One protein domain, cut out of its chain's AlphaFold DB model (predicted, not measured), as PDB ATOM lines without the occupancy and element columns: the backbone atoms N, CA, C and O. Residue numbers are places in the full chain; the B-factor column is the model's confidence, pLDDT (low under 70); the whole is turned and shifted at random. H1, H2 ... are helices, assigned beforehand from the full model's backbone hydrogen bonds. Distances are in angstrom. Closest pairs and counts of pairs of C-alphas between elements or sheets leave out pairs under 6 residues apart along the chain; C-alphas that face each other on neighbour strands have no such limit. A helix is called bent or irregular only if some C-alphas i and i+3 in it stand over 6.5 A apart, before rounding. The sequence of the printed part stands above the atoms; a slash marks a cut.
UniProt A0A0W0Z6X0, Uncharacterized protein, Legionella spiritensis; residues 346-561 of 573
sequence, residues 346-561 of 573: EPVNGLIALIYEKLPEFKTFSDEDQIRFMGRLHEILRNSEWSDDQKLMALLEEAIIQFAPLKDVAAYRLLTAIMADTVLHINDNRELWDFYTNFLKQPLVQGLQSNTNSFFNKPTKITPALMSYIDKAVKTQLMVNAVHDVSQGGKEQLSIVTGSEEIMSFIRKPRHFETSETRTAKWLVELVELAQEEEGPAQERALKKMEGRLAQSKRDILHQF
ATOM      1  N   GLU A 346      17.595 -32.002 -37.033       88.06
ATOM      2  CA  GLU A 346      17.727 -31.306 -35.751       88.06
ATOM      3  C   GLU A 346      18.711 -30.121 -35.816       88.06
ATOM      4  O   GLU A 346      18.289 -29.019 -35.454       88.06
ATOM      5  N   PRO A 347      19.960 -30.258 -36.317       86.81
ATOM      6  CA  PRO A 347      20.887 -29.123 -36.391       86.81
ATOM      7  C   PRO A 347      20.368 -27.998 -37.298       86.81
ATOM      8  O   PRO A 347      20.383 -26.827 -36.911       86.81
ATOM      9  N   VAL A 348      19.815 -28.334 -38.469       90.94
ATOM     10  CA  VAL A 348      19.288 -27.333 -39.413       90.94
ATOM     11  C   VAL A 348      18.067 -26.610 -38.827       90.94
ATOM     12  O   VAL A 348      17.975 -25.382 -38.894       90.94
ATOM     13  N   ASN A 349      17.133 -27.340 -38.207       89.94
ATOM     14  CA  ASN A 349      15.951 -26.739 -37.583       89.94
ATOM     15  C   ASN A 349      16.299 -25.924 -36.335       89.94
ATOM     16  O   ASN A 349      15.698 -24.868 -36.128       89.94
ATOM     17  N   GLY A 350      17.275 -26.363 -35.536       88.00
ATOM     18  CA  GLY A 350      17.784 -25.610 -34.390       88.00
ATOM     19  C   GLY A 350      18.331 -24.246 -34.811       88.00
ATOM     20  O   GLY A 350      17.985 -23.220 -34.216       88.00
ATOM     21  N   LEU A 351      19.091 -24.205 -35.907       90.69
ATOM     22  CA  LEU A 351      19.605 -22.961 -36.472       90.69
ATOM     23  C   LEU A 351      18.483 -22.050 -37.004       90.69
ATOM     24  O   LEU A 351      18.476 -20.848 -36.725       90.69
ATOM     25  N   ILE A 352      17.496 -22.605 -37.718       93.38
ATOM     26  CA  ILE A 352      16.313 -21.855 -38.180       93.38
ATOM     27  C   ILE A 352      15.528 -21.279 -36.990       93.38
ATOM     28  O   ILE A 352      15.085 -20.128 -37.046       93.38
ATOM     29  N   ALA A 353      15.376 -22.043 -35.905       91.00
ATOM     30  CA  ALA A 353      14.696 -21.599 -34.693       91.00
ATOM     31  C   ALA A 353      15.434 -20.436 -34.012       91.00
ATOM     32  O   ALA A 353      14.797 -19.433 -33.679       91.00
ATOM     33  N   LEU A 354      16.765 -20.516 -33.884       89.56
ATOM     34  CA  LEU A 354      17.587 -19.414 -33.372       89.56
ATOM     35  C   LEU A 354      17.407 -18.153 -34.222       89.56
ATOM     36  O   LEU A 354      17.196 -17.060 -33.694       89.56
ATOM     37  N   ILE A 355      17.502 -18.303 -35.545       92.94
ATOM     38  CA  ILE A 355      17.330 -17.191 -36.475       92.94
ATOM     39  C   ILE A 355      15.972 -16.535 -36.244       92.94
ATOM     40  O   ILE A 355      15.905 -15.326 -36.015       92.94
ATOM     41  N   TYR A 356      14.906 -17.333 -36.246       91.94
ATOM     42  CA  TYR A 356      13.547 -16.863 -36.024       91.94
ATOM     43  C   TYR A 356      13.398 -16.083 -34.708       91.94
ATOM     44  O   TYR A 356      12.792 -15.010 -34.700       91.94
ATOM     45  N   GLU A 357      13.981 -16.581 -33.616       88.88
ATOM     46  CA  GLU A 357      13.922 -15.944 -32.296       88.88
ATOM     47  C   GLU A 357      14.603 -14.566 -32.273       88.88
ATOM     48  O   GLU A 357      14.111 -13.646 -31.618       88.88
ATOM     49  N   LYS A 358      15.717 -14.402 -32.999       88.69
ATOM     50  CA  LYS A 358      16.531 -13.174 -32.985       88.69
ATOM     51  C   LYS A 358      16.117 -12.130 -34.027       88.69
ATOM     52  O   LYS A 358      16.405 -10.949 -33.835       88.69
ATOM     53  N   LEU A 359      15.402 -12.510 -35.093       90.00
ATOM     54  CA  LEU A 359      14.907 -11.576 -36.125       90.00
ATOM     55  C   LEU A 359      14.169 -10.329 -35.580       90.00
ATOM     56  O   LEU A 359      14.383  -9.237 -36.119       90.00
ATOM     57  N   PRO A 360      13.329 -10.419 -34.526       86.06
ATOM     58  CA  PRO A 360      12.669  -9.261 -33.921       86.06
ATOM     59  C   PRO A 360      13.608  -8.151 -33.433       86.06
ATOM     60  O   PRO A 360      13.183  -6.997 -33.348       86.06
ATOM     61  N   GLU A 361      14.870  -8.465 -33.128       85.94
ATOM     62  CA  GLU A 361      15.853  -7.490 -32.647       85.94
ATOM     63  C   GLU A 361      16.296  -6.512 -33.756       85.94
ATOM     64  O   GLU A 361      16.832  -5.439 -33.461       85.94
ATOM     65  N   PHE A 362      16.045  -6.837 -35.033       87.88
ATOM     66  CA  PHE A 362      16.571  -6.101 -36.186       87.88
ATOM     67  C   PHE A 362      15.619  -4.972 -36.579       87.88
ATOM     68  O   PHE A 362      14.689  -5.141 -37.371       87.88
ATOM     69  N   LYS A 363      15.852  -3.776 -36.034       78.19
ATOM     70  CA  LYS A 363      14.917  -2.640 -36.157       78.19
ATOM     71  C   LYS A 363      14.682  -2.178 -37.595       78.19
ATOM     72  O   LYS A 363      13.625  -1.624 -37.890       78.19
ATOM     73  N   THR A 364      15.669  -2.359 -38.469       82.75
ATOM     74  CA  THR A 364      15.628  -1.927 -39.874       82.75
ATOM     75  C   THR A 364      15.139  -3.015 -40.826       82.75
ATOM     76  O   THR A 364      14.893  -2.718 -41.994       82.75
ATOM     77  N   PHE A 365      14.959  -4.252 -40.352       89.56
ATOM     78  CA  PHE A 365      14.551  -5.373 -41.190       89.56
ATOM     79  C   PHE A 365      13.024  -5.492 -41.202       89.56
ATOM     80  O   PHE A 365      12.405  -5.780 -40.177       89.56
ATOM     81  N   SER A 366      12.400  -5.191 -42.345       89.00
ATOM     82  CA  SER A 366      10.941  -5.071 -42.443       89.00
ATOM     83  C   SER A 366      10.231  -6.416 -42.234       89.00
ATOM     84  O   SER A 366      10.803  -7.469 -42.498       89.00
ATOM     85  N   ASP A 367       8.963  -6.398 -41.799       91.19
ATOM     86  CA  ASP A 367       8.197  -7.638 -41.595       91.19
ATOM     87  C   ASP A 367       8.083  -8.474 -42.888       91.19
ATOM     88  O   ASP A 367       8.152  -9.699 -42.843       91.19
ATOM     89  N   GLU A 368       7.954  -7.823 -44.052       91.94
ATOM     90  CA  GLU A 368       7.886  -8.512 -45.348       91.94
ATOM     91  C   GLU A 368       9.234  -9.153 -45.716       91.94
ATOM     92  O   GLU A 368       9.251 -10.279 -46.214       91.94
ATOM     93  N   ASP A 369      10.356  -8.478 -45.441       92.81
ATOM     94  CA  ASP A 369      11.688  -9.026 -45.723       92.81
ATOM     95  C   ASP A 369      12.058 -10.157 -44.756       92.81
ATOM     96  O   ASP A 369      12.630 -11.154 -45.190       92.81
ATOM     97  N   GLN A 370      11.658 -10.058 -43.484       93.50
ATOM     98  CA  GLN A 370      11.793 -11.144 -42.507       93.50
ATOM     99  C   GLN A 370      11.044 -12.400 -42.960       93.50
ATOM    100  O   GLN A 370      11.610 -13.488 -42.956       93.50
ATOM    101  N   ILE A 371       9.792 -12.257 -43.406       93.38
ATOM    102  CA  ILE A 371       8.994 -13.389 -43.897       93.38
ATOM    103  C   ILE A 371       9.587 -13.974 -45.180       93.38
ATOM    104  O   ILE A 371       9.640 -15.193 -45.327       93.38
ATOM    105  N   ARG A 372      10.059 -13.124 -46.101       94.50
ATOM    106  CA  ARG A 372      10.739 -13.577 -47.323       94.50
ATOM    107  C   ARG A 372      11.997 -14.374 -46.994       94.50
ATOM    108  O   ARG A 372      12.249 -15.405 -47.604       94.50
ATOM    109  N   PHE A 373      12.780 -13.886 -46.039       95.06
ATOM    110  CA  PHE A 373      13.989 -14.552 -45.588       95.06
ATOM    111  C   PHE A 373      13.677 -15.897 -44.928       95.06
ATOM    112  O   PHE A 373      14.221 -16.897 -45.376       95.06
ATOM    113  N   MET A 374      12.736 -15.954 -43.976       95.12
ATOM    114  CA  MET A 374      12.309 -17.223 -43.368       95.12
ATOM    115  C   MET A 374      11.820 -18.227 -44.415       95.12
ATOM    116  O   MET A 374      12.217 -19.384 -44.364       95.12
ATOM    117  N   GLY A 375      11.048 -17.774 -45.411       94.00
ATOM    118  CA  GLY A 375      10.630 -18.620 -46.528       94.00
ATOM    119  C   GLY A 375      11.811 -19.236 -47.284       94.00
ATOM    120  O   GLY A 375      11.781 -20.424 -47.576       94.00
ATOM    121  N   ARG A 376      12.887 -18.477 -47.545       94.81
ATOM    122  CA  ARG A 376      14.103 -19.029 -48.174       94.81
ATOM    123  C   ARG A 376      14.809 -20.059 -47.295       94.81
ATOM    124  O   ARG A 376      15.260 -21.071 -47.817       94.81
ATOM    125  N   LEU A 377      14.866 -19.843 -45.980       95.31
ATOM    126  CA  LEU A 377      15.458 -20.822 -45.061       95.31
ATOM    127  C   LEU A 377      14.658 -22.130 -45.030       95.31
ATOM    128  O   LEU A 377      15.240 -23.211 -45.029       95.31
ATOM    129  N   HIS A 378      13.325 -22.043 -45.051       94.50
ATOM    130  CA  HIS A 378      12.459 -23.221 -45.130       94.50
ATOM    131  C   HIS A 378      12.634 -23.971 -46.456       94.50
ATOM    132  O   HIS A 378      12.635 -25.198 -46.463       94.50
ATOM    133  N   GLU A 379      12.840 -23.267 -47.570       92.38
ATOM    134  CA  GLU A 379      13.140 -23.906 -48.860       92.38
ATOM    135  C   GLU A 379      14.501 -24.620 -48.873       92.38
ATOM    136  O   GLU A 379      14.598 -25.706 -49.438       92.38
ATOM    137  N   ILE A 380      15.525 -24.075 -48.201       94.31
ATOM    138  CA  ILE A 380      16.813 -24.768 -48.015       94.31
ATOM    139  C   ILE A 380      16.607 -26.082 -47.250       94.31
ATOM    140  O   ILE A 380      17.129 -27.117 -47.662       94.31
ATOM    141  N   LEU A 381      15.814 -26.061 -46.173       91.12
ATOM    142  CA  LEU A 381      15.496 -27.268 -45.403       91.12
ATOM    143  C   LEU A 381      14.840 -28.342 -46.283       91.12
ATOM    144  O   LEU A 381      15.205 -29.513 -46.185       91.12
ATOM    145  N   ARG A 382      13.903 -27.936 -47.149       89.81
ATOM    146  CA  ARG A 382      13.128 -28.838 -48.015       89.81
ATOM    147  C   ARG A 382      13.955 -29.490 -49.130       89.81
ATOM    148  O   ARG A 382      13.464 -30.409 -49.777       89.81
ATOM    149  N   ASN A 383      15.186 -29.045 -49.377       91.38
ATOM    150  CA  ASN A 383      16.024 -29.651 -50.405       91.38
ATOM    151  C   ASN A 383      16.479 -31.058 -49.976       91.38
ATOM    152  O   ASN A 383      17.313 -31.201 -49.083       91.38
ATOM    153  N   SER A 384      15.930 -32.092 -50.612       89.81
ATOM    154  CA  SER A 384      16.219 -33.496 -50.305       89.81
ATOM    155  C   SER A 384      17.557 -33.995 -50.846       89.81
ATOM    156  O   SER A 384      18.043 -35.032 -50.402       89.81
ATOM    157  N   GLU A 385      18.167 -33.271 -51.784       92.31
ATOM    158  CA  GLU A 385      19.453 -33.644 -52.378       92.31
ATOM    159  C   GLU A 385      20.646 -33.165 -51.543       92.31
ATOM    160  O   GLU A 385      21.775 -33.595 -51.775       92.31
ATOM    161  N   TRP A 386      20.414 -32.252 -50.596       92.12
ATOM    162  CA  TRP A 386      21.472 -31.636 -49.801       92.12
ATOM    163  C   TRP A 386      21.671 -32.347 -48.466       92.12
ATOM    164  O   TRP A 386      20.709 -32.603 -47.738       92.12
ATOM    165  N   SER A 387      22.933 -32.601 -48.113       90.38
ATOM    166  CA  SER A 387      23.304 -33.011 -46.757       90.38
ATOM    167  C   SER A 387      23.050 -31.885 -45.749       90.38
ATOM    168  O   SER A 387      22.922 -30.714 -46.117       90.38
ATOM    169  N   ASP A 388      23.026 -32.221 -44.459       89.94
ATOM    170  CA  ASP A 388      22.897 -31.222 -43.392       89.94
ATOM    171  C   ASP A 388      24.002 -30.162 -43.467       89.94
ATOM    172  O   ASP A 388      23.710 -28.972 -43.375       89.94
ATOM    173  N   ASP A 389      25.242 -30.562 -43.753       87.00
ATOM    174  CA  ASP A 389      26.370 -29.637 -43.917       87.00
ATOM    175  C   ASP A 389      26.131 -28.654 -45.076       87.00
ATOM    176  O   ASP A 389      26.320 -27.444 -44.928       87.00
ATOM    177  N   GLN A 390      25.628 -29.143 -46.218       91.06
ATOM    178  CA  GLN A 390      25.275 -28.295 -47.362       91.06
ATOM    179  C   GLN A 390      24.125 -27.335 -47.024       91.06
ATOM    180  O   GLN A 390      24.172 -26.159 -47.397       91.06
ATOM    181  N   LYS A 391      23.116 -27.798 -46.276       94.12
ATOM    182  CA  LYS A 391      22.008 -26.957 -45.800       94.12
ATOM    183  C   LYS A 391      22.508 -25.871 -44.846       94.12
ATOM    184  O   LYS A 391      22.163 -24.707 -45.034       94.12
ATOM    185  N   LEU A 392      23.347 -26.209 -43.866       92.25
ATOM    186  CA  LEU A 392      23.926 -25.252 -42.915       92.25
ATOM    187  C   LEU A 392      24.764 -24.179 -43.623       92.25
ATOM    188  O   LEU A 392      24.658 -22.995 -43.295       92.25
ATOM    189  N   MET A 393      25.551 -24.574 -44.625       91.31
ATOM    190  CA  MET A 393      26.324 -23.649 -45.455       91.31
ATOM    191  C   MET A 393      25.421 -22.696 -46.245       91.31
ATOM    192  O   MET A 393      25.625 -21.482 -46.207       91.31
ATOM    193  N   ALA A 394      24.370 -23.210 -46.884       94.88
ATOM    194  CA  ALA A 394      23.412 -22.378 -47.606       94.88
ATOM    195  C   ALA A 394      22.644 -21.414 -46.681       94.88
ATOM    196  O   ALA A 394      22.409 -20.258 -47.043       94.88
ATOM    197  N   LEU A 395      22.288 -21.847 -45.462       95.38
ATOM    198  CA  LEU A 395      21.680 -20.973 -44.452       95.38
ATOM    199  C   LEU A 395      22.625 -19.825 -44.064       95.38
ATOM    200  O   LEU A 395      22.183 -18.678 -43.941       95.38
ATOM    201  N   LEU A 396      23.922 -20.109 -43.898       94.38
ATOM    202  CA  LEU A 396      24.929 -19.088 -43.618       94.38
ATOM    203  C   LEU A 396      25.072 -18.093 -44.775       94.38
ATOM    204  O   LEU A 396      25.115 -16.885 -44.533       94.38
ATOM    205  N   GLU A 397      25.125 -18.568 -46.017       93.50
ATOM    206  CA  GLU A 397      25.210 -17.705 -47.198       93.50
ATOM    207  C   GLU A 397      24.004 -16.763 -47.297       93.50
ATOM    208  O   GLU A 397      24.174 -15.545 -47.423       93.50
ATOM    209  N   GLU A 398      22.788 -17.293 -47.142       95.19
ATOM    210  CA  GLU A 398      21.564 -16.489 -47.107       95.19
ATOM    211  C   GLU A 398      21.590 -15.456 -45.976       95.19
ATOM    212  O   GLU A 398      21.259 -14.283 -46.187       95.19
ATOM    213  N   ALA A 399      22.031 -15.854 -44.780       94.25
ATOM    214  CA  ALA A 399      22.163 -14.942 -43.653       94.25
ATOM    215  C   ALA A 399      23.170 -13.820 -43.947       94.25
ATOM    216  O   ALA A 399      22.868 -12.654 -43.695       94.25
ATOM    217  N   ILE A 400      24.336 -14.125 -44.527       91.88
ATOM    218  CA  ILE A 400      25.339 -13.118 -44.910       91.88
ATOM    219  C   ILE A 400      24.743 -12.117 -45.905       91.88
ATOM    220  O   ILE A 400      24.865 -10.906 -45.689       91.88
ATOM    221  N   ILE A 401      24.060 -12.599 -46.950       92.44
ATOM    222  CA  ILE A 401      23.445 -11.755 -47.985       92.44
ATOM    223  C   ILE A 401      22.422 -10.791 -47.370       92.44
ATOM    224  O   ILE A 401      22.392  -9.614 -47.737       92.44
ATOM    225  N   GLN A 402      21.594 -11.260 -46.431       92.06
ATOM    226  CA  GLN A 402      20.551 -10.427 -45.826       92.06
ATOM    227  C   GLN A 402      21.064  -9.511 -44.713       92.06
ATOM    228  O   GLN A 402      20.617  -8.370 -44.603       92.06
ATOM    229  N   PHE A 403      21.977  -9.990 -43.870       91.12
ATOM    230  CA  PHE A 403      22.323  -9.326 -42.615       91.12
ATOM    231  C   PHE A 403      23.543  -8.416 -42.727       91.12
ATOM    232  O   PHE A 403      23.574  -7.366 -42.078       91.12
ATOM    233  N   ALA A 404      24.527  -8.747 -43.570       86.50
ATOM    234  CA  ALA A 404      25.715  -7.909 -43.731       86.50
ATOM    235  C   ALA A 404      25.389  -6.464 -44.180       86.50
ATOM    236  O   ALA A 404      26.008  -5.533 -43.645       86.50
ATOM    237  N   PRO A 405      24.409  -6.219 -45.081       89.19
ATOM    238  CA  PRO A 405      24.025  -4.864 -45.480       89.19
ATOM    239  C   PRO A 405      23.320  -4.045 -44.388       89.19
ATOM    240  O   PRO A 405      23.354  -2.816 -44.456       89.19
ATOM    241  N   LEU A 406      22.697  -4.687 -43.387       86.12
ATOM    242  CA  LEU A 406      21.910  -3.995 -42.354       86.12
ATOM    243  C   LEU A 406      22.774  -3.123 -41.437       86.12
ATOM    244  O   LEU A 406      22.280  -2.131 -40.902       86.12
ATOM    245  N   LYS A 407      24.052  -3.490 -41.253       81.94
ATOM    246  CA  LYS A 407      24.999  -2.833 -40.331       81.94
ATOM    247  C   LYS A 407      24.455  -2.690 -38.896       81.94
ATOM    248  O   LYS A 407      24.820  -1.758 -38.182       81.94
ATOM    249  N   ASP A 408      23.586  -3.612 -38.484       84.31
ATOM    250  CA  ASP A 408      23.004  -3.685 -37.142       84.31
ATOM    251  C   ASP A 408      23.856  -4.610 -36.256       84.31
ATOM    252  O   ASP A 408      24.277  -5.688 -36.681       84.31
ATOM    253  N   VAL A 409      24.117  -4.201 -35.012       86.25
ATOM    254  CA  VAL A 409      24.874  -5.000 -34.035       86.25
ATOM    255  C   VAL A 409      24.173  -6.330 -33.750       86.25
ATOM    256  O   VAL A 409      24.846  -7.355 -33.652       86.25
ATOM    257  N   ALA A 410      22.840  -6.338 -33.650       87.81
ATOM    258  CA  ALA A 410      22.068  -7.560 -33.432       87.81
ATOM    259  C   ALA A 410      22.208  -8.524 -34.622       87.81
ATOM    260  O   ALA A 410      22.414  -9.722 -34.429       87.81
ATOM    261  N   ALA A 411      22.218  -7.990 -35.846       89.94
ATOM    262  CA  ALA A 411      22.440  -8.775 -37.057       89.94
ATOM    263  C   ALA A 411      23.845  -9.398 -37.084       89.94
ATOM    264  O   ALA A 411      23.989 -10.582 -37.382       89.94
ATOM    265  N   TYR A 412      24.883  -8.650 -36.688       89.56
ATOM    266  CA  TYR A 412      26.234  -9.206 -36.562       89.56
ATOM    267  C   TYR A 412      26.348 -10.273 -35.466       89.56
ATOM    268  O   TYR A 412      27.074 -11.250 -35.652       89.56
ATOM    269  N   ARG A 413      25.638 -10.126 -34.339       89.19
ATOM    270  CA  ARG A 413      25.600 -11.158 -33.286       89.19
ATOM    271  C   ARG A 413      24.985 -12.453 -33.800       89.19
ATOM    272  O   ARG A 413      25.598 -13.502 -33.629       89.19
ATOM    273  N   LEU A 414      23.841 -12.373 -34.482       91.25
ATOM    274  CA  LEU A 414      23.215 -13.551 -35.076       91.25
ATOM    275  C   LEU A 414      24.111 -14.178 -36.153       91.25
ATOM    276  O   LEU A 414      24.330 -15.380 -36.115       91.25
ATOM    277  N   LEU A 415      24.712 -13.385 -37.049       92.25
ATOM    278  CA  LEU A 415      25.683 -13.896 -38.030       92.25
ATOM    279  C   LEU A 415      26.846 -14.649 -37.378       92.25
ATOM    280  O   LEU A 415      27.304 -15.659 -37.900       92.25
ATOM    281  N   THR A 416      27.324 -14.157 -36.237       91.62
ATOM    282  CA  THR A 416      28.403 -14.808 -35.484       91.62
ATOM    283  C   THR A 416      27.951 -16.151 -34.927       91.62
ATOM    284  O   THR A 416      28.718 -17.106 -34.982       91.62
ATOM    285  N   ALA A 417      26.719 -16.225 -34.420       91.19
ATOM    286  CA  ALA A 417      26.124 -17.458 -33.923       91.19
ATOM    287  C   ALA A 417      25.957 -18.492 -35.045       91.19
ATOM    288  O   ALA A 417      26.442 -19.609 -34.903       91.19
ATOM    289  N   ILE A 418      25.372 -18.082 -36.178       93.00
ATOM    290  CA  ILE A 418      25.183 -18.931 -37.364       93.00
ATOM    291  C   ILE A 418      26.528 -19.470 -37.844       93.00
ATOM    292  O   ILE A 418      26.695 -20.666 -38.011       93.00
ATOM    293  N   MET A 419      27.526 -18.603 -38.003       92.25
ATOM    294  CA  MET A 419      28.834 -19.018 -38.501       92.25
ATOM    295  C   MET A 419      29.606 -19.892 -37.518       92.25
ATOM    296  O   MET A 419      30.314 -20.798 -37.945       92.25
ATOM    297  N   ALA A 420      29.489 -19.633 -36.213       91.44
ATOM    298  CA  ALA A 420      30.059 -20.518 -35.207       91.44
ATOM    299  C   ALA A 420      29.423 -21.911 -35.285       91.44
ATOM    300  O   ALA A 420      30.155 -22.891 -35.229       91.44
ATOM    301  N   ASP A 421      28.103 -21.991 -35.454       89.94
ATOM    302  CA  ASP A 421      27.387 -23.255 -35.613       89.94
ATOM    303  C   ASP A 421      27.793 -23.991 -36.899       89.94
ATOM    304  O   ASP A 421      28.260 -25.125 -36.824       89.94
ATOM    305  N   THR A 422      27.767 -23.323 -38.057       90.56
ATOM    306  CA  THR A 422      28.200 -23.900 -39.342       90.56
ATOM    307  C   THR A 422      29.634 -24.434 -39.274       90.56
ATOM    308  O   THR A 422      29.902 -25.562 -39.675       90.56
ATOM    309  N   VAL A 423      30.564 -23.665 -38.695       92.50
ATOM    310  CA  VAL A 423      31.965 -24.082 -38.523       92.50
ATOM    311  C   VAL A 423      32.092 -25.364 -37.704       92.50
ATOM    312  O   VAL A 423      32.954 -26.183 -38.001       92.50
ATOM    313  N   LEU A 424      31.264 -25.554 -36.673       90.81
ATOM    314  CA  LEU A 424      31.316 -26.740 -35.811       90.81
ATOM    315  C   LEU A 424      30.785 -28.021 -36.478       90.81
ATOM    316  O   LEU A 424      30.859 -29.083 -35.846       90.81
ATOM    317  N   HIS A 425      30.288 -27.919 -37.713       88.19
ATOM    318  CA  HIS A 425      29.801 -29.032 -38.526       88.19
ATOM    319  C   HIS A 425      30.728 -29.377 -39.710       88.19
ATOM    320  O   HIS A 425      30.565 -30.432 -40.308       88.19
ATOM    321  N   ILE A 426      31.761 -28.575 -40.010       90.50
ATOM    322  CA  ILE A 426      32.741 -28.921 -41.058       90.50
ATOM    323  C   ILE A 426      33.730 -29.966 -40.514       90.50
ATOM    324  O   ILE A 426      34.583 -29.670 -39.666       90.50
ATOM    325  N   ASN A 427      33.606 -31.205 -40.990       91.00
ATOM    326  CA  ASN A 427      34.321 -32.366 -40.440       91.00
ATOM    327  C   ASN A 427      35.692 -32.640 -41.089       91.00
ATOM    328  O   ASN A 427      36.428 -33.503 -40.614       91.00
ATOM    329  N   ASP A 428      36.068 -31.875 -42.118       93.56
ATOM    330  CA  ASP A 428      37.400 -31.908 -42.726       93.56
ATOM    331  C   ASP A 428      38.211 -30.643 -42.395       93.56
ATOM    332  O   ASP A 428      37.742 -29.514 -42.545       93.56
ATOM    333  N   ASN A 429      39.456 -30.810 -41.938       96.12
ATOM    334  CA  ASN A 429      40.313 -29.705 -41.508       96.12
ATOM    335  C   ASN A 429      40.827 -28.841 -42.656       96.12
ATOM    336  O   ASN A 429      41.101 -27.659 -42.429       96.12
ATOM    337  N   ARG A 430      40.984 -29.393 -43.865       95.31
ATOM    338  CA  ARG A 430      41.396 -28.597 -45.024       95.31
ATOM    339  C   ARG A 430      40.234 -27.731 -45.488       95.31
ATOM    340  O   ARG A 430      40.404 -26.520 -45.588       95.31
ATOM    341  N   GLU A 431      39.055 -28.322 -45.656       94.31
ATOM    342  CA  GLU A 431      37.824 -27.607 -45.991       94.31
ATOM    343  C   GLU A 431      37.504 -26.522 -44.955       94.31
ATOM    344  O   GLU A 431      37.260 -25.372 -45.318       94.31
ATOM    345  N   LEU A 432      37.592 -26.844 -43.660       95.06
ATOM    346  CA  LEU A 432      37.362 -25.886 -42.579       95.06
ATOM    347  C   LEU A 432      38.336 -24.701 -42.641       95.06
ATOM    348  O   LEU A 432      37.938 -23.549 -42.432       95.06
ATOM    349  N   TRP A 433      39.619 -24.963 -42.903       96.06
ATOM    350  CA  TRP A 433      40.623 -23.904 -42.987       96.06
ATOM    351  C   TRP A 433      40.446 -23.040 -44.239       96.06
ATOM    352  O   TRP A 433      40.506 -21.809 -44.152       96.06
ATOM    353  N   ASP A 434      40.158 -23.652 -45.384       94.69
ATOM    354  CA  ASP A 434      39.877 -22.948 -46.636       94.69
ATOM    355  C   ASP A 434      38.621 -22.080 -46.506       94.69
ATOM    356  O   ASP A 434      38.624 -20.900 -46.874       94.69
ATOM    357  N   PHE A 435      37.566 -22.619 -45.895       92.75
ATOM    358  CA  PHE A 435      36.359 -21.877 -45.554       92.75
ATOM    359  C   PHE A 435      36.683 -20.656 -44.682       92.75
ATOM    360  O   PHE A 435      36.338 -19.524 -45.031       92.75
ATOM    361  N   TYR A 436      37.406 -20.857 -43.576       94.19
ATOM    362  CA  TYR A 436      37.744 -19.789 -42.637       94.19
ATOM    363  C   TYR A 436      38.626 -18.699 -43.269       94.19
ATOM    364  O   TYR A 436      38.371 -17.504 -43.096       94.19
ATOM    365  N   THR A 437      39.646 -19.075 -44.039       94.38
ATOM    366  CA  THR A 437      40.539 -18.109 -44.699       94.38
ATOM    367  C   THR A 437      39.839 -17.333 -45.814       94.38
ATOM    368  O   THR A 437      40.123 -16.147 -46.006       94.38
ATOM    369  N   ASN A 438      38.891 -17.946 -46.524       91.81
ATOM    370  CA  ASN A 438      38.044 -17.244 -47.485       91.81
ATOM    371  C   ASN A 438      37.061 -16.302 -46.792       91.81
ATOM    372  O   ASN A 438      36.900 -15.158 -47.224       91.81
ATOM    373  N   PHE A 439      36.476 -16.736 -45.679       90.12
ATOM    374  CA  PHE A 439      35.625 -15.899 -44.847       90.12
ATOM    375  C   PHE A 439      36.355 -14.630 -44.367       90.12
ATOM    376  O   PHE A 439      35.817 -13.529 -44.480       90.12
ATOM    377  N   LEU A 440      37.612 -14.750 -43.924       90.06
ATOM    378  CA  LEU A 440      38.430 -13.616 -43.471       90.06
ATOM    379  C   LEU A 440      38.624 -12.507 -44.522       90.06
ATOM    380  O   LEU A 440      38.923 -11.369 -44.158       90.06
ATOM    381  N   LYS A 441      38.449 -12.814 -45.813       89.12
ATOM    382  CA  LYS A 441      38.559 -11.843 -46.914       89.12
ATOM    383  C   LYS A 441      37.273 -11.035 -47.120       89.12
ATOM    384  O   LYS A 441      37.278 -10.069 -47.883       89.12
ATOM    385  N   GLN A 442      36.166 -11.412 -46.478       87.06
ATOM    386  CA  GLN A 442      34.877 -10.763 -46.691       87.06
ATOM    387  C   GLN A 442      34.792  -9.392 -45.994       87.06
ATOM    388  O   GLN A 442      35.234  -9.246 -44.851       87.06
ATOM    389  N   PRO A 443      34.130  -8.385 -46.602       85.62
ATOM    390  CA  PRO A 443      33.971  -7.059 -45.993       85.62
ATOM    391  C   PRO A 443      33.284  -7.072 -44.619       85.62
ATOM    392  O   PRO A 443      33.533  -6.203 -43.783       85.62
ATOM    393  N   LEU A 444      32.426  -8.065 -44.365       88.12
ATOM    394  CA  LEU A 444      31.672  -8.179 -43.116       88.12
ATOM    395  C   LEU A 444      32.571  -8.418 -41.892       88.12
ATOM    396  O   LEU A 444      32.181  -8.079 -40.772       88.12
ATOM    397  N   VAL A 445      33.792  -8.925 -42.098       89.06
ATOM    398  CA  VAL A 445      34.780  -9.189 -41.040       89.06
ATOM    399  C   VAL A 445      35.118  -7.916 -40.267       89.06
ATOM    400  O   VAL A 445      35.244  -7.958 -39.044       89.06
ATOM    401  N   GLN A 446      35.169  -6.758 -40.934       87.12
ATOM    402  CA  GLN A 446      35.375  -5.473 -40.261       87.12
ATOM    403  C   GLN A 446      34.249  -5.175 -39.253       87.12
ATOM    404  O   GLN A 446      34.497  -4.664 -38.156       87.12
ATOM    405  N   GLY A 447      33.008  -5.534 -39.594       85.94
ATOM    406  CA  GLY A 447      31.859  -5.458 -38.694       85.94
ATOM    407  C   GLY A 447      32.020  -6.383 -37.486       85.94
ATOM    408  O   GLY A 447      31.848  -5.947 -36.349       85.94
ATOM    409  N   LEU A 448      32.441  -7.632 -37.694       89.06
ATOM    410  CA  LEU A 448      32.637  -8.592 -36.598       89.06
ATOM    411  C   LEU A 448      33.812  -8.242 -35.678       89.06
ATOM    412  O   LEU A 448      33.789  -8.555 -34.488       89.06
ATOM    413  N   GLN A 449      34.840  -7.580 -36.203       88.25
ATOM    414  CA  GLN A 449      35.976  -7.103 -35.412       88.25
ATOM    415  C   GLN A 449      35.638  -5.867 -34.572       88.25
ATOM    416  O   GLN A 449      36.281  -5.630 -33.555       88.25
ATOM    417  N   SER A 450      34.649  -5.074 -34.985       85.56
ATOM    418  CA  SER A 450      34.299  -3.800 -34.342       85.56
ATOM    419  C   SER A 450      33.116  -3.883 -33.377       85.56
ATOM    420  O   SER A 450      32.879  -2.917 -32.654       85.56
ATOM    421  N   ASN A 451      32.425  -5.027 -33.320       85.75
ATOM    422  CA  ASN A 451      31.249  -5.268 -32.482       85.75
ATOM    423  C   ASN A 451      31.481  -6.385 -31.453       85.75
ATOM    424  O   ASN A 451      32.415  -7.180 -31.577       85.75
ATOM    425  N   THR A 452      30.618  -6.461 -30.430       81.94
ATOM    426  CA  THR A 452      30.717  -7.475 -29.363       81.94
ATOM    427  C   THR A 452      29.406  -8.208 -29.095       81.94
ATOM    428  O   THR A 452      28.315  -7.733 -29.427       81.94
ATOM    429  N   ASN A 453      29.524  -9.347 -28.410       75.50
ATOM    430  CA  ASN A 453      28.399 -10.137 -27.910       75.50
ATOM    431  C   ASN A 453      27.860  -9.653 -26.542       75.50
ATOM    432  O   ASN A 453      27.300 -10.429 -25.781       75.50
ATOM    433  N   SER A 454      28.081  -8.387 -26.172       73.38
ATOM    434  CA  SER A 454      27.639  -7.815 -24.888       73.38
ATOM    435  C   SER A 454      26.916  -6.483 -25.078       73.38
ATOM    436  O   SER A 454      26.894  -5.946 -26.181       73.38
ATOM    437  N   PHE A 455      26.417  -5.893 -23.987       64.56
ATOM    438  CA  PHE A 455      25.879  -4.527 -23.986       64.56
ATOM    439  C   PHE A 455      26.856  -3.474 -24.556       64.56
ATOM    440  O   PHE A 455      26.423  -2.463 -25.104       64.56
ATOM    441  N   PHE A 456      28.172  -3.697 -24.469       68.44
ATOM    442  CA  PHE A 456      29.162  -2.783 -25.033       68.44
ATOM    443  C   PHE A 456      29.272  -2.950 -26.551       68.44
ATOM    444  O   PHE A 456      29.680  -3.994 -27.049       68.44
ATOM    445  N   ASN A 457      28.995  -1.892 -27.309       66.00
ATOM    446  CA  ASN A 457      29.051  -1.959 -28.775       66.00
ATOM    447  C   ASN A 457      30.475  -2.086 -29.340       66.00
ATOM    448  O   ASN A 457      30.622  -2.450 -30.497       66.00
ATOM    449  N   LYS A 458      31.519  -1.791 -28.554       73.50
ATOM    450  CA  LYS A 458      32.920  -1.870 -28.991       73.50
ATOM    451  C   LYS A 458      33.704  -2.877 -28.150       73.50
ATOM    452  O   LYS A 458      33.498  -2.907 -26.934       73.50
ATOM    453  N   PRO A 459      34.617  -3.654 -28.759       75.12
ATOM    454  CA  PRO A 459      35.491  -4.557 -28.027       75.12
ATOM    455  C   PRO A 459      36.315  -3.819 -26.977       75.12
ATOM    456  O   PRO A 459      36.819  -2.719 -27.209       75.12
ATOM    457  N   THR A 460      36.469  -4.450 -25.821       73.62
ATOM    458  CA  THR A 460      37.311  -3.965 -24.726       73.62
ATOM    459  C   THR A 460      38.196  -5.099 -24.221       73.62
ATOM    460  O   THR A 460      38.090  -6.238 -24.673       73.62
ATOM    461  N   LYS A 461      39.052  -4.813 -23.234       65.25
ATOM    462  CA  LYS A 461      39.888  -5.835 -22.585       65.25
ATOM    463  C   LYS A 461      39.086  -6.974 -21.946       65.25
ATOM    464  O   LYS A 461      39.616  -8.065 -21.802       65.25
ATOM    465  N   ILE A 462      37.835  -6.718 -21.563       70.81
ATOM    466  CA  ILE A 462      36.944  -7.688 -20.908       70.81
ATOM    467  C   ILE A 462      35.822  -8.174 -21.831       70.81
ATOM    468  O   ILE A 462      35.046  -9.050 -21.462       70.81
ATOM    469  N   THR A 463      35.720  -7.608 -23.035       75.62
ATOM    470  CA  THR A 463      34.640  -7.896 -23.977       75.62
ATOM    471  C   THR A 463      35.231  -8.186 -25.353       75.62
ATOM    472  O   THR A 463      35.568  -7.244 -26.077       75.62
ATOM    473  N   PRO A 464      35.387  -9.465 -25.730       80.19
ATOM    474  CA  PRO A 464      36.003  -9.813 -26.999       80.19
ATOM    475  C   PRO A 464      35.120  -9.404 -28.182       80.19
ATOM    476  O   PRO A 464      33.892  -9.322 -28.078       80.19
ATOM    477  N   ALA A 465      35.771  -9.178 -29.322       87.12
ATOM    478  CA  ALA A 465      35.088  -8.971 -30.590       87.12
ATOM    479  C   ALA A 465      34.306 -10.227 -30.996       87.12
ATOM    480  O   ALA A 465      34.694 -11.345 -30.645       87.12
ATOM    481  N   LEU A 466      33.244 -10.054 -31.782       88.88
ATOM    482  CA  LEU A 466      32.455 -11.166 -32.319       88.88
ATOM    483  C   LEU A 466      33.317 -12.170 -33.098       88.88
ATOM    484  O   LEU A 466      33.183 -13.378 -32.918       88.88
ATOM    485  N   MET A 467      34.302 -11.674 -33.849       90.38
ATOM    486  CA  MET A 467      35.273 -12.511 -34.560       90.38
ATOM    487  C   MET A 467      35.987 -13.528 -33.643       90.38
ATOM    488  O   MET A 467      36.233 -14.660 -34.036       90.38
ATOM    489  N   SER A 468      36.269 -13.179 -32.382       88.06
ATOM    490  CA  SER A 468      36.960 -14.077 -31.440       88.06
ATOM    491  C   SER A 468      36.131 -15.295 -31.005       88.06
ATOM    492  O   SER A 468      36.674 -16.232 -30.403       88.06
ATOM    493  N   TYR A 469      34.820 -15.279 -31.243       88.50
ATOM    494  CA  TYR A 469      33.952 -16.436 -31.029       88.50
ATOM    495  C   TYR A 469      34.063 -17.411 -32.203       88.50
ATOM    496  O   TYR A 469      34.228 -18.603 -31.960       88.50
ATOM    497  N   ILE A 470      34.121 -16.898 -33.436       91.69
ATOM    498  CA  ILE A 470      34.396 -17.695 -34.644       91.69
ATOM    499  C   ILE A 470      35.792 -18.315 -34.551       91.69
ATOM    500  O   ILE A 470      35.921 -19.526 -34.702       91.69
ATOM    501  N   ASP A 471      36.817 -17.537 -34.170       91.69
ATOM    502  CA  ASP A 471      38.173 -18.064 -33.953       91.69
ATOM    503  C   ASP A 471      38.156 -19.260 -32.977       91.69
ATOM    504  O   ASP A 471      38.865 -20.245 -33.169       91.69
ATOM    505  N   LYS A 472      37.339 -19.195 -31.912       90.19
ATOM    506  CA  LYS A 472      37.217 -20.282 -30.926       90.19
ATOM    507  C   LYS A 472      36.481 -21.499 -31.499       90.19
ATOM    508  O   LYS A 472      36.884 -22.618 -31.181       90.19
ATOM    509  N   ALA A 473      35.445 -21.293 -32.311       92.38
ATOM    510  CA  ALA A 473      34.726 -22.370 -32.992       92.38
ATOM    511  C   ALA A 473      35.660 -23.133 -33.937       92.38
ATOM    512  O   ALA A 473      35.823 -24.338 -33.764       92.38
ATOM    513  N   VAL A 474      36.386 -22.425 -34.810       95.06
ATOM    514  CA  VAL A 474      37.343 -23.026 -35.759       95.06
ATOM    515  C   VAL A 474      38.417 -23.817 -35.016       95.06
ATOM    516  O   VAL A 474      38.640 -24.986 -35.304       95.06
ATOM    517  N   LYS A 475      39.036 -23.225 -33.987       94.19
ATOM    518  CA  LYS A 475      40.029 -23.917 -33.147       94.19
ATOM    519  C   LYS A 475      39.486 -25.185 -32.498       94.19
ATOM    520  O   LYS A 475      40.213 -26.161 -32.370       94.19
ATOM    521  N   THR A 476      38.244 -25.142 -32.026       93.75
ATOM    522  CA  THR A 476      37.614 -26.296 -31.380       93.75
ATOM    523  C   THR A 476      37.339 -27.384 -32.409       93.75
ATOM    524  O   THR A 476      37.674 -28.533 -32.148       93.75
ATOM    525  N   GLN A 477      36.803 -27.028 -33.579       95.12
ATOM    526  CA  GLN A 477      36.487 -27.995 -34.626       95.12
ATOM    527  C   GLN A 477      37.738 -28.642 -35.228       95.12
ATOM    528  O   GLN A 477      37.763 -29.860 -35.363       95.12
ATOM    529  N   LEU A 478      38.813 -27.876 -35.460       96.12
ATOM    530  CA  LEU A 478      40.100 -28.426 -35.910       96.12
ATOM    531  C   LEU A 478      40.588 -29.564 -35.000       96.12
ATOM    532  O   LEU A 478      41.066 -30.598 -35.469       96.12
ATOM    533  N   MET A 479      40.438 -29.376 -33.684       95.44
ATOM    534  CA  MET A 479      40.788 -30.393 -32.696       95.44
ATOM    535  C   MET A 479      39.799 -31.554 -32.673       95.44
ATOM    536  O   MET A 479      40.226 -32.684 -32.499       95.44
ATOM    537  N   VAL A 480      38.499 -31.300 -32.838       95.00
ATOM    538  CA  VAL A 480      37.476 -32.357 -32.890       95.00
ATOM    539  C   VAL A 480      37.756 -33.313 -34.041       95.00
ATOM    540  O   VAL A 480      37.835 -34.514 -33.806       95.00
ATOM    541  N   ASN A 481      37.987 -32.782 -35.241       95.44
ATOM    542  CA  ASN A 481      38.287 -33.580 -36.427       95.44
ATOM    543  C   ASN A 481      39.577 -34.389 -36.231       95.44
ATOM    544  O   ASN A 481      39.615 -35.578 -36.529       95.44
ATOM    545  N   ALA A 482      40.618 -33.771 -35.658       95.19
ATOM    546  CA  ALA A 482      41.883 -34.449 -35.382       95.19
ATOM    547  C   ALA A 482      41.756 -35.558 -34.322       95.19
ATOM    548  O   ALA A 482      42.328 -36.629 -34.495       95.19
ATOM    549  N   VAL A 483      41.011 -35.329 -33.234       95.25
ATOM    550  CA  VAL A 483      40.763 -36.356 -32.204       95.25
ATOM    551  C   VAL A 483      39.939 -37.503 -32.776       95.25
ATOM    552  O   VAL A 483      40.269 -38.660 -32.528       95.25
ATOM    553  N   HIS A 484      38.896 -37.186 -33.547       93.56
ATOM    554  CA  HIS A 484      38.040 -38.190 -34.164       93.56
ATOM    555  C   HIS A 484      38.834 -39.075 -35.128       93.56
ATOM    556  O   HIS A 484      38.781 -40.294 -35.005       93.56
ATOM    557  N   ASP A 485      39.646 -38.488 -36.006       93.81
ATOM    558  CA  ASP A 485      40.509 -39.228 -36.932       93.81
ATOM    559  C   ASP A 485      41.483 -40.165 -36.193       93.81
ATOM    560  O   ASP A 485      41.529 -41.360 -36.475       93.81
ATOM    561  N   VAL A 486      42.168 -39.666 -35.152       92.81
ATOM    562  CA  VAL A 486      43.064 -40.486 -34.312       92.81
ATOM    563  C   VAL A 486      42.312 -41.613 -33.600       92.81
ATOM    564  O   VAL A 486      42.830 -42.723 -33.505       92.81
ATOM    565  N   SER A 487      41.076 -41.377 -33.145       90.06
ATOM    566  CA  SER A 487      40.236 -42.417 -32.527       90.06
ATOM    567  C   SER A 487      39.882 -43.561 -33.483       90.06
ATOM    568  O   SER A 487      39.617 -44.672 -33.029       90.06
ATOM    569  N   GLN A 488      39.892 -43.297 -34.794       90.06
ATOM    570  CA  GLN A 488      39.628 -44.274 -35.853       90.06
ATOM    571  C   GLN A 488      40.921 -44.871 -36.443       90.06
ATOM    572  O   GLN A 488      40.872 -45.546 -37.470       90.06
ATOM    573  N   GLY A 489      42.082 -44.621 -35.823       86.81
ATOM    574  CA  GLY A 489      43.391 -45.085 -36.305       86.81
ATOM    575  C   GLY A 489      43.981 -44.246 -37.448       86.81
ATOM    576  O   GLY A 489      45.024 -44.592 -38.007       86.81
ATOM    577  N   GLY A 490      43.335 -43.135 -37.808       89.81
ATOM    578  CA  GLY A 490      43.817 -42.179 -38.800       89.81
ATOM    579  C   GLY A 490      44.780 -41.138 -38.220       89.81
ATOM    580  O   GLY A 490      44.948 -40.995 -37.008       89.81
ATOM    581  N   LYS A 491      45.482 -40.417 -39.102       91.56
ATOM    582  CA  LYS A 491      46.407 -39.320 -38.736       91.56
ATOM    583  C   LYS A 491      46.352 -38.144 -39.708       91.56
ATOM    584  O   LYS A 491      47.147 -37.212 -39.580       91.56
ATOM    585  N   GLU A 492      45.473 -38.183 -40.702       94.75
ATOM    586  CA  GLU A 492      45.401 -37.186 -41.767       94.75
ATOM    587  C   GLU A 492      44.960 -35.823 -41.223       94.75
ATOM    588  O   GLU A 492      45.651 -34.821 -41.423       94.75
ATOM    589  N   GLN A 493      43.876 -35.792 -40.446       96.31
ATOM    590  CA  GLN A 493      43.312 -34.564 -39.887       96.31
ATOM    591  C   GLN A 493      44.278 -33.906 -38.895       96.31
ATOM    592  O   GLN A 493      44.443 -32.682 -38.903       96.31
ATOM    593  N   LEU A 494      44.969 -34.713 -38.082       95.19
ATOM    594  CA  LEU A 494      46.028 -34.238 -37.189       95.19
ATOM    595  C   LEU A 494      47.229 -33.700 -37.981       95.19
ATOM    596  O   LEU A 494      47.747 -32.633 -37.654       95.19
ATOM    597  N   SER A 495      47.634 -34.394 -39.049       94.81
ATOM    598  CA  SER A 495      48.757 -33.987 -39.901       94.81
ATOM    599  C   SER A 495      48.501 -32.660 -40.611       94.81
ATOM    600  O   SER A 495      49.429 -31.867 -40.749       94.81
ATOM    601  N   ILE A 496      47.259 -32.374 -41.018       95.38
ATOM    602  CA  ILE A 496      46.873 -31.065 -41.571       95.38
ATOM    603  C   ILE A 496      47.122 -29.956 -40.540       95.38
ATOM    604  O   ILE A 496      47.704 -28.920 -40.870       95.38
ATOM    605  N   VAL A 497      46.733 -30.188 -39.283       93.31
ATOM    606  CA  VAL A 497      46.911 -29.216 -38.197       93.31
ATOM    607  C   VAL A 497      48.389 -29.002 -37.881       93.31
ATOM    608  O   VAL A 497      48.833 -27.859 -37.799       93.31
ATOM    609  N   THR A 498      49.165 -30.077 -37.720       93.31
ATOM    610  CA  THR A 498      50.583 -29.988 -37.330       93.31
ATOM    611  C   THR A 498      51.514 -29.628 -38.485       93.31
ATOM    612  O   THR A 498      52.603 -29.113 -38.250       93.31
ATOM    613  N   GLY A 499      51.108 -29.911 -39.725       89.50
ATOM    614  CA  GLY A 499      51.892 -29.682 -40.938       89.50
ATOM    615  C   GLY A 499      51.774 -28.271 -41.518       89.50
ATOM    616  O   GLY A 499      52.543 -27.927 -42.410       89.50
ATOM    617  N   SER A 500      50.843 -27.447 -41.023       92.19
ATOM    618  CA  SER A 500      50.658 -26.058 -41.461       92.19
ATOM    619  C   SER A 500      51.106 -25.064 -40.388       92.19
ATOM    620  O   SER A 500      50.500 -24.959 -39.319       92.19
ATOM    621  N   GLU A 501      52.145 -24.273 -40.683       91.50
ATOM    622  CA  GLU A 501      52.618 -23.210 -39.780       91.50
ATOM    623  C   GLU A 501      51.534 -22.162 -39.498       91.50
ATOM    624  O   GLU A 501      51.432 -21.649 -38.380       91.50
ATOM    625  N   GLU A 502      50.689 -21.870 -40.488       92.31
ATOM    626  CA  GLU A 502      49.590 -20.914 -40.362       92.31
ATOM    627  C   GLU A 502      48.537 -21.401 -39.361       92.31
ATOM    628  O   GLU A 502      48.146 -20.650 -38.462       92.31
ATOM    629  N   ILE A 503      48.130 -22.674 -39.463       92.75
ATOM    630  CA  ILE A 503      47.160 -23.287 -38.545       92.75
ATOM    631  C   ILE A 503      47.752 -23.368 -37.134       92.75
ATOM    632  O   ILE A 503      47.096 -22.991 -36.159       92.75
ATOM    633  N   MET A 504      49.016 -23.775 -37.008       90.38
ATOM    634  CA  MET A 504      49.724 -23.832 -35.727       90.38
ATOM    635  C   MET A 504      49.813 -22.458 -35.050       90.38
ATOM    636  O   MET A 504      49.526 -22.322 -33.855       90.38
ATOM    637  N   SER A 505      50.172 -21.422 -35.811       89.25
ATOM    638  CA  SER A 505      50.201 -20.034 -35.342       89.25
ATOM    639  C   SER A 505      48.810 -19.568 -34.909       89.25
ATOM    640  O   SER A 505      48.639 -18.990 -33.829       89.25
ATOM    641  N   PHE A 506      47.781 -19.901 -35.691       91.00
ATOM    642  CA  PHE A 506      46.397 -19.588 -35.368       91.00
ATOM    643  C   PHE A 506      45.928 -20.256 -34.071       91.00
ATOM    644  O   PHE A 506      45.378 -19.565 -33.211       91.00
ATOM    645  N   ILE A 507      46.176 -21.553 -33.865       88.44
ATOM    646  CA  ILE A 507      45.808 -22.268 -32.629       88.44
ATOM    647  C   ILE A 507      46.458 -21.604 -31.411       88.44
ATOM    648  O   ILE A 507      45.774 -21.321 -30.414       88.44
ATOM    649  N   ARG A 508      47.745 -21.257 -31.526       85.12
ATOM    650  CA  ARG A 508      48.537 -20.601 -30.475       85.12
ATOM    651  C   ARG A 508      48.164 -19.140 -30.234       85.12
ATOM    652  O   ARG A 508      48.434 -18.642 -29.145       85.12
ATOM    653  N   LYS A 509      47.515 -18.464 -31.191       82.62
ATOM    654  CA  LYS A 509      47.068 -17.068 -31.056       82.62
ATOM    655  C   LYS A 509      46.207 -16.907 -29.791       82.62
ATOM    656  O   LYS A 509      45.095 -17.452 -29.758       82.62
ATOM    657  N   PRO A 510      46.662 -16.168 -28.768       70.44
ATOM    658  CA  PRO A 510      45.871 -15.953 -27.565       70.44
ATOM    659  C   PRO A 510      44.610 -15.151 -27.890       70.44
ATOM    660  O   PRO A 510      44.588 -14.339 -28.825       70.44
ATOM    661  N   ARG A 511      43.545 -15.345 -27.104       63.38
ATOM    662  CA  ARG A 511      42.464 -14.352 -27.077       63.38
ATOM    663  C   ARG A 511      43.055 -13.049 -26.545       63.38
ATOM    664  O   ARG A 511      43.952 -13.084 -25.707       63.38
ATOM    665  N   HIS A 512      42.609 -11.909 -27.078       54.34
ATOM    666  CA  HIS A 512      43.125 -10.600 -26.672       54.34
ATOM    667  C   HIS A 512      43.313 -10.528 -25.142       54.34
ATOM    668  O   HIS A 512      42.358 -10.730 -24.401       54.34
ATOM    669  N   PHE A 513      44.550 -10.234 -24.718       47.34
ATOM    670  CA  PHE A 513      45.010 -10.078 -23.327       47.34
ATOM    671  C   PHE A 513      45.266 -11.352 -22.490       47.34
ATOM    672  O   PHE A 513      45.641 -11.213 -21.328       47.34
ATOM    673  N   GLU A 514      45.190 -12.565 -23.051       44.88
ATOM    674  CA  GLU A 514      45.770 -13.762 -22.411       44.88
ATOM    675  C   GLU A 514      47.280 -13.853 -22.705       44.88
ATOM    676  O   GLU A 514      47.702 -13.834 -23.859       44.88
ATOM    677  N   THR A 515      48.113 -13.943 -21.662       43.75
ATOM    678  CA  THR A 515      49.580 -14.099 -21.778       43.75
ATOM    679  C   THR A 515      50.040 -15.559 -21.734       43.75
ATOM    680  O   THR A 515      51.236 -15.827 -21.807       43.75
ATOM    681  N   SER A 516      49.112 -16.506 -21.575       51.91
ATOM    682  CA  SER A 516      49.386 -17.941 -21.470       51.91
ATOM    683  C   SER A 516      48.981 -18.700 -22.731       51.91
ATOM    684  O   SER A 516      48.086 -18.283 -23.462       51.91
ATOM    685  N   GLU A 517      49.601 -19.860 -22.934       59.47
ATOM    686  CA  GLU A 517      49.239 -20.827 -23.971       59.47
ATOM    687  C   GLU A 517      47.731 -21.144 -23.962       59.47
ATOM    688  O   GLU A 517      47.139 -21.389 -22.903       59.47
ATOM    689  N   THR A 518      47.106 -21.129 -25.145       72.56
ATOM    690  CA  THR A 518      45.661 -21.347 -25.287       72.56
ATOM    691  C   THR A 518      45.277 -22.765 -24.865       72.56
ATOM    692  O   THR A 518      46.035 -23.719 -25.040       72.56
ATOM    693  N   ARG A 519      44.057 -22.943 -24.339       83.19
ATOM    694  CA  ARG A 519      43.538 -24.275 -23.974       83.19
ATOM    695  C   ARG A 519      43.586 -25.258 -25.154       83.19
ATOM    696  O   ARG A 519      43.921 -26.418 -24.953       83.19
ATOM    697  N   THR A 520      43.315 -24.778 -26.368       82.69
ATOM    698  CA  THR A 520      43.415 -25.564 -27.605       82.69
ATOM    699  C   THR A 520      44.856 -25.968 -27.924       82.69
ATOM    700  O   THR A 520      45.076 -27.106 -28.313       82.69
ATOM    701  N   ALA A 521      45.846 -25.088 -27.719       86.19
ATOM    702  CA  ALA A 521      47.253 -25.444 -27.915       86.19
ATOM    703  C   ALA A 521      47.699 -26.555 -26.950       86.19
ATOM    704  O   ALA A 521      48.345 -27.505 -27.379       86.19
ATOM    705  N   LYS A 522      47.253 -26.508 -25.686       88.12
ATOM    706  CA  LYS A 522      47.487 -27.598 -24.723       88.12
ATOM    707  C   LYS A 522      46.849 -28.916 -25.165       88.12
ATOM    708  O   LYS A 522      47.478 -29.959 -25.051       88.12
ATOM    709  N   TRP A 523      45.619 -28.870 -25.684       90.75
ATOM    710  CA  TRP A 523      44.957 -30.057 -26.236       90.75
ATOM    711  C   TRP A 523      45.669 -30.618 -27.462       90.75
ATOM    712  O   TRP A 523      45.699 -31.829 -27.626       90.75
ATOM    713  N   LEU A 524      46.256 -29.764 -28.302       92.62
ATOM    714  CA  LEU A 524      47.037 -30.214 -29.448       92.62
ATOM    715  C   LEU A 524      48.297 -30.964 -29.020       92.62
ATOM    716  O   LEU A 524      48.573 -32.022 -29.572       92.62
ATOM    717  N   VAL A 525      49.032 -30.452 -28.028       91.75
ATOM    718  CA  VAL A 525      50.200 -31.156 -27.472       91.75
ATOM    719  C   VAL A 525      49.786 -32.515 -26.907       91.75
ATOM    720  O   VAL A 525      50.360 -33.527 -27.295       91.75
ATOM    721  N   GLU A 526      48.729 -32.546 -26.088       92.25
ATOM    722  CA  GLU A 526      48.180 -33.785 -25.518       92.25
ATOM    723  C   GLU A 526      47.762 -34.784 -26.618       92.25
ATOM    724  O   GLU A 526      48.029 -35.974 -26.502       92.25
ATOM    725  N   LEU A 527      47.149 -34.324 -27.714       93.56
ATOM    726  CA  LEU A 527      46.744 -35.194 -28.825       93.56
ATOM    727  C   LEU A 527      47.939 -35.736 -29.619       93.56
ATOM    728  O   LEU A 527      47.919 -36.892 -30.031       93.56
ATOM    729  N   VAL A 528      48.972 -34.919 -29.843       93.12
ATOM    730  CA  VAL A 528      50.197 -35.355 -30.532       93.12
ATOM    731  C   VAL A 528      50.916 -36.433 -29.725       93.12
ATOM    732  O   VAL A 528      51.389 -37.400 -30.314       93.12
ATOM    733  N   GLU A 529      50.969 -36.288 -28.399       92.00
ATOM    734  CA  GLU A 529      51.502 -37.312 -27.495       92.00
ATOM    735  C   GLU A 529      50.668 -38.596 -27.577       92.00
ATOM    736  O   GLU A 529      51.215 -39.662 -27.851       92.00
ATOM    737  N   LEU A 530      49.338 -38.488 -27.461       91.00
ATOM    738  CA  LEU A 530      48.437 -39.639 -27.563       91.00
ATOM    739  C   LEU A 530      48.562 -40.362 -28.908       91.00
ATOM    740  O   LEU A 530      48.594 -41.582 -28.924       91.00
ATOM    741  N   ALA A 531      48.686 -39.653 -30.032       88.62
ATOM    742  CA  ALA A 531      48.808 -40.259 -31.363       88.62
ATOM    743  C   ALA A 531      50.137 -41.021 -31.592       88.62
ATOM    744  O   ALA A 531      50.296 -41.697 -32.619       88.62
ATOM    745  N   GLN A 532      51.104 -40.875 -30.678       87.81
ATOM    746  CA  GLN A 532      52.375 -41.607 -30.666       87.81
ATOM    747  C   GLN A 532      52.362 -42.817 -29.720       87.81
ATOM    748  O   GLN A 532      53.258 -43.653 -29.820       87.81
ATOM    749  N   GLU A 533      51.377 -42.924 -28.825       85.88
ATOM    750  CA  GLU A 533      51.205 -44.090 -27.954       85.88
ATOM    751  C   GLU A 533      50.749 -45.326 -28.751       85.88
ATOM    752  O   GLU A 533      50.095 -45.210 -29.791       85.88
ATOM    753  N   GLU A 534      51.096 -46.520 -28.258       82.44
ATOM    754  CA  GLU A 534      50.587 -47.774 -28.819       82.44
ATOM    755  C   GLU A 534      49.073 -47.883 -28.618       82.44
ATOM    756  O   GLU A 534      48.547 -47.573 -27.543       82.44
ATOM    757  N   GLU A 535      48.386 -48.376 -29.650       81.94
ATOM    758  CA  GLU A 535      46.944 -48.594 -29.605       81.94
ATOM    759  C   GLU A 535      46.562 -49.533 -28.462       81.94
ATOM    760  O   GLU A 535      46.992 -50.687 -28.382       81.94
ATOM    761  N   GLY A 536      45.729 -49.030 -27.552       85.31
ATOM    762  CA  GLY A 536      45.282 -49.812 -26.413       85.31
ATOM    763  C   GLY A 536      44.265 -49.107 -25.515       85.31
ATOM    764  O   GLY A 536      43.954 -47.926 -25.691       85.31
ATOM    765  N   PRO A 537      43.768 -49.806 -24.473       86.00
ATOM    766  CA  PRO A 537      42.677 -49.314 -23.626       86.00
ATOM    767  C   PRO A 537      42.995 -48.033 -22.839       86.00
ATOM    768  O   PRO A 537      42.100 -47.412 -22.263       86.00
ATOM    769  N   ALA A 538      44.274 -47.677 -22.696       86.12
ATOM    770  CA  ALA A 538      44.697 -46.441 -22.039       86.12
ATOM    771  C   ALA A 538      44.532 -45.234 -22.973       86.12
ATOM    772  O   ALA A 538      43.858 -44.272 -22.597       86.12
ATOM    773  N   GLN A 539      45.051 -45.343 -24.199       88.56
ATOM    774  CA  GLN A 539      44.927 -44.336 -25.250       88.56
ATOM    775  C   GLN A 539      43.450 -44.093 -25.604       88.56
ATOM    776  O   GLN A 539      42.998 -42.950 -25.599       88.56
ATOM    777  N   GLU A 540      42.649 -45.153 -25.775       87.81
ATOM    778  CA  GLU A 540      41.211 -45.038 -26.074       87.81
ATOM    779  C   GLU A 540      40.449 -44.262 -24.978       87.81
ATOM    780  O   GLU A 540      39.624 -43.387 -25.259       87.81
ATOM    781  N   ARG A 541      40.752 -44.527 -23.698       89.88
ATOM    782  CA  ARG A 541      40.151 -43.798 -22.566       89.88
ATOM    783  C   ARG A 541      40.566 -42.327 -22.540       89.88
ATOM    784  O   ARG A 541      39.748 -41.474 -22.187       89.88
ATOM    785  N   ALA A 542      41.815 -42.024 -22.882       90.69
ATOM    786  CA  ALA A 542      42.312 -40.655 -22.946       90.69
ATOM    787  C   ALA A 542      41.676 -39.870 -24.106       90.69
ATOM    788  O   ALA A 542      41.218 -38.742 -23.890       90.69
ATOM    789  N   LEU A 543      41.543 -40.490 -25.285       91.19
ATOM    790  CA  LEU A 543      40.855 -39.921 -26.447       91.19
ATOM    791  C   LEU A 543      39.383 -39.633 -26.131       91.19
ATOM    792  O   LEU A 543      38.969 -38.481 -26.242       91.19
ATOM    793  N   LYS A 544      38.633 -40.592 -25.568       90.81
ATOM    794  CA  LYS A 544      37.237 -40.374 -25.118       90.81
ATOM    795  C   LYS A 544      37.098 -39.214 -24.127       90.81
ATOM    796  O   LYS A 544      36.150 -38.426 -24.177       90.81
ATOM    797  N   LYS A 545      38.057 -39.053 -23.208       92.44
ATOM    798  CA  LYS A 545      38.083 -37.911 -22.276       92.44
ATOM    799  C   LYS A 545      38.365 -36.588 -22.997       92.44
ATOM    800  O   LYS A 545      37.873 -35.537 -22.573       92.44
ATOM    801  N   MET A 546      39.186 -36.597 -24.043       93.38
ATOM    802  CA  MET A 546      39.427 -35.425 -24.881       93.38
ATOM    803  C   MET A 546      38.188 -35.060 -25.707       93.38
ATOM    804  O   MET A 546      37.776 -33.902 -25.658       93.38
ATOM    805  N   GLU A 547      37.535 -36.036 -26.338       91.88
ATOM    806  CA  GLU A 547      36.258 -35.868 -27.045       91.88
ATOM    807  C   GLU A 547      35.200 -35.236 -26.139       91.88
ATOM    808  O   GLU A 547      34.613 -34.215 -26.493       91.88
ATOM    809  N   GLY A 548      35.023 -35.748 -24.914       89.50
ATOM    810  CA  GLY A 548      34.078 -35.178 -23.950       89.50
ATOM    811  C   GLY A 548      34.376 -33.714 -23.585       89.50
ATOM    812  O   GLY A 548      33.458 -32.896 -23.468       89.50
ATOM    813  N   ARG A 549      35.659 -33.339 -23.452       92.00
ATOM    814  CA  ARG A 549      36.075 -31.941 -23.208       92.00
ATOM    815  C   ARG A 549      35.801 -31.043 -24.416       92.00
ATOM    816  O   ARG A 549      35.386 -29.898 -24.231       92.00
ATOM    817  N   LEU A 550      36.026 -31.542 -25.630       91.06
ATOM    818  CA  LEU A 550      35.769 -30.813 -26.871       91.06
ATOM    819  C   LEU A 550      34.268 -30.652 -27.131       91.06
ATOM    820  O   LEU A 550      33.830 -29.547 -27.443       91.06
ATOM    821  N   ALA A 551      33.467 -31.691 -26.892       87.69
ATOM    822  CA  ALA A 551      32.009 -31.637 -26.958       87.69
ATOM    823  C   ALA A 551      31.427 -30.636 -25.946       87.69
ATOM    824  O   ALA A 551      30.515 -29.876 -26.267       87.69
ATOM    825  N   GLN A 552      31.983 -30.566 -24.729       88.38
ATOM    826  CA  GLN A 552      31.638 -29.496 -23.789       88.38
ATOM    827  C   GLN A 552      32.035 -28.116 -24.332       88.38
ATOM    828  O   GLN A 552      31.245 -27.186 -24.245       88.38
ATOM    829  N   SER A 553      33.214 -27.976 -24.945       88.69
ATOM    830  CA  SER A 553      33.639 -26.704 -25.549       88.69
ATOM    831  C   SER A 553      32.717 -26.254 -26.684       88.69
ATOM    832  O   SER A 553      32.410 -25.064 -26.752       88.69
ATOM    833  N   LYS A 554      32.241 -27.177 -27.540       89.00
ATOM    834  CA  LYS A 554      31.218 -26.889 -28.561       89.00
ATOM    835  C   LYS A 554      29.956 -26.320 -27.908       89.00
ATOM    836  O   LYS A 554      29.538 -25.218 -28.252       89.00
ATOM    837  N   ARG A 555      29.426 -27.012 -26.892       85.19
ATOM    838  CA  ARG A 555      28.255 -26.558 -26.121       85.19
ATOM    839  C   ARG A 555      28.464 -25.182 -25.498       85.19
ATOM    840  O   ARG A 555      27.619 -24.313 -25.656       85.19
ATOM    841  N   ASP A 556      29.612 -24.944 -24.868       86.12
ATOM    842  CA  ASP A 556      29.926 -23.655 -24.247       86.12
ATOM    843  C   ASP A 556      29.985 -22.507 -25.269       86.12
ATOM    844  O   ASP A 556      29.739 -21.356 -24.914       86.12
ATOM    845  N   ILE A 557      30.382 -22.779 -26.520       85.88
ATOM    846  CA  ILE A 557      30.396 -21.781 -27.599       85.88
ATOM    847  C   ILE A 557      28.968 -21.464 -28.034       85.88
ATOM    848  O   ILE A 557      28.615 -20.290 -28.099       85.88
ATOM    849  N   LEU A 558      28.154 -22.485 -28.294       82.81
ATOM    850  CA  LEU A 558      26.784 -22.306 -28.772       82.81
ATOM    851  C   LEU A 558      25.876 -21.684 -27.692       82.81
ATOM    852  O   LEU A 558      25.139 -20.736 -27.972       82.81
ATOM    853  N   HIS A 559      26.045 -22.077 -26.428       84.00
ATOM    854  CA  HIS A 559      25.326 -21.501 -25.287       84.00
ATOM    855  C   HIS A 559      25.602 -19.993 -25.110       84.00
ATOM    856  O   HIS A 559      24.743 -19.251 -24.640       84.00
ATOM    857  N   GLN A 560      26.768 -19.478 -25.533       80.69
ATOM    858  CA  GLN A 560      27.052 -18.028 -25.505       80.69
ATOM    859  C   GLN A 560      26.153 -17.211 -26.445       80.69
ATOM    860  O   GLN A 560      26.110 -15.984 -26.330       80.69
ATOM    861  N   PHE A 561      25.441 -17.874 -27.355       75.06
ATOM    862  CA  PHE A 561      24.492 -17.270 -28.282       75.06
ATOM    863  C   PHE A 561      23.040 -17.706 -28.027       75.06
ATOM    864  O   PHE A 561      22.160 -17.327 -28.794       75.06
TER     865      PHE A 561
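AT A GLANCE: This is residues 346 to 561 of the 573 residues of an uncharacterized protein of Legionella spiritensis (UniProt A0A0W0Z6X0). Two groups of helices stand side by side in a slab: H1 to H4 fold to and fro as a four-helix bundle at one end, and H7 is the core of the other, with H5 and H8 packed on one side of it and H10 and H11 on it too. H4 packs on H7 and joins the groups; the long H11 folds back along H7 until its residues 557 to 558 reach H4, while short H6 packs at the H4 and H7 junction. The printed part has 216 residues with eleven named helices, H1 to H11 in order, and no named strand: the class is all helix. It is compact, with a radius of gyration of the C-alphas of 18.3 A, and spans 60 by 45 by 27 A.

HOW THE PARTS SIT: Start at H1, residues 346 to 361, and go on to H2, residues 367 to 382: they form a hairpin, a shallow tilt of 4 degrees, opposite ways, and the closest C-alphas, of Ile 352 and Leu 377, are 7.0 A apart. H3, residues 388 to 406, forms a hairpin with H2, closest at the C-alphas of Ile 380 and Lys 391, 6.1 A. H4, residues 409 to 423, forms a hairpin with H3, where the C-alphas of Phe 403 and Ala 411 come to 5.6 A; H4 also touches H1, closest at Glu 361 and Ala 410, C-alphas 6.3 A apart. Look next at H7, residues 467 to 487, the hub, which touches six other helices. It touches H4, the same way at a shallow tilt of 10 degrees, with the C-alphas of Ala 420 and Ile 470 closest at 5.2 A. H5, residues 429 to 439, touches H7, closest at the C-alphas of Asn 429 and Leu 478, 5.7 A. H6, residues 444 to 450, only just touches H7, with 3 pairs of C-alphas within 8 A, the closest of Leu 448 and Met 467 at 5.1 A. H8, residues 492 to 499, touches H7 at a steep tilt of 55 degrees, with the C-alphas of Ala 482 and Leu 494 at 4.5 A. H9, residues 501 to 508, touches H8 only at the corner, and only just, with 3 pairs of C-alphas within 8 A. H10, residues 519 to 530, touches H7, closest at the C-alphas of Lys 475 and Thr 520, 6.7 A. H11, residues 537 to 559, forms a hairpin with H10 and touches H7, opposite ways at 23 degrees, a shallow tilt, closest at the C-alphas of Val 480 and Leu 550, 6.4 A. H1, H2, H3, H4, H7, H10 and H11 make a bundle, helices side by side; H1 and H11, for instance, are apart. Every O i to N i+4 pair is within hydrogen-bond range in H2 and H4 to H11; in H1 it is 10 of 12, in H3 13 of 15.

IN THESE COORDINATES: Find C-alpha 346 at (17.727, -31.306, -35.751); from there H1 runs 24.1 A to C-alpha 361. H1 is irregular, only just, with C-alphas 357 and 360 7.0 A apart; H3, 27.3 A long, is irregular too, only just, with C-alphas 402 and 405 6.6 A apart, and has a kink of 26 degrees near residue 400. H2 is 22.7 A long and H4 20.8 A. H7 begins at C-alpha 467, (35.273, -12.511, -34.560), and is 30.4 A long. H11, the longest, runs 32.8 A to C-alpha 559 at (25.326, -21.501, -25.287).

THE WHOLE: The C-alphas of Glu 368 and Glu 534 are the two farthest apart, 60.3 A. The printed part has no cut. The link from H6 to H7, residues 451 to 466, is long. Mean pLDDT of the printed part is 87.9; look for values under 70 at residues 455 to 457, 461 and 511 to 517.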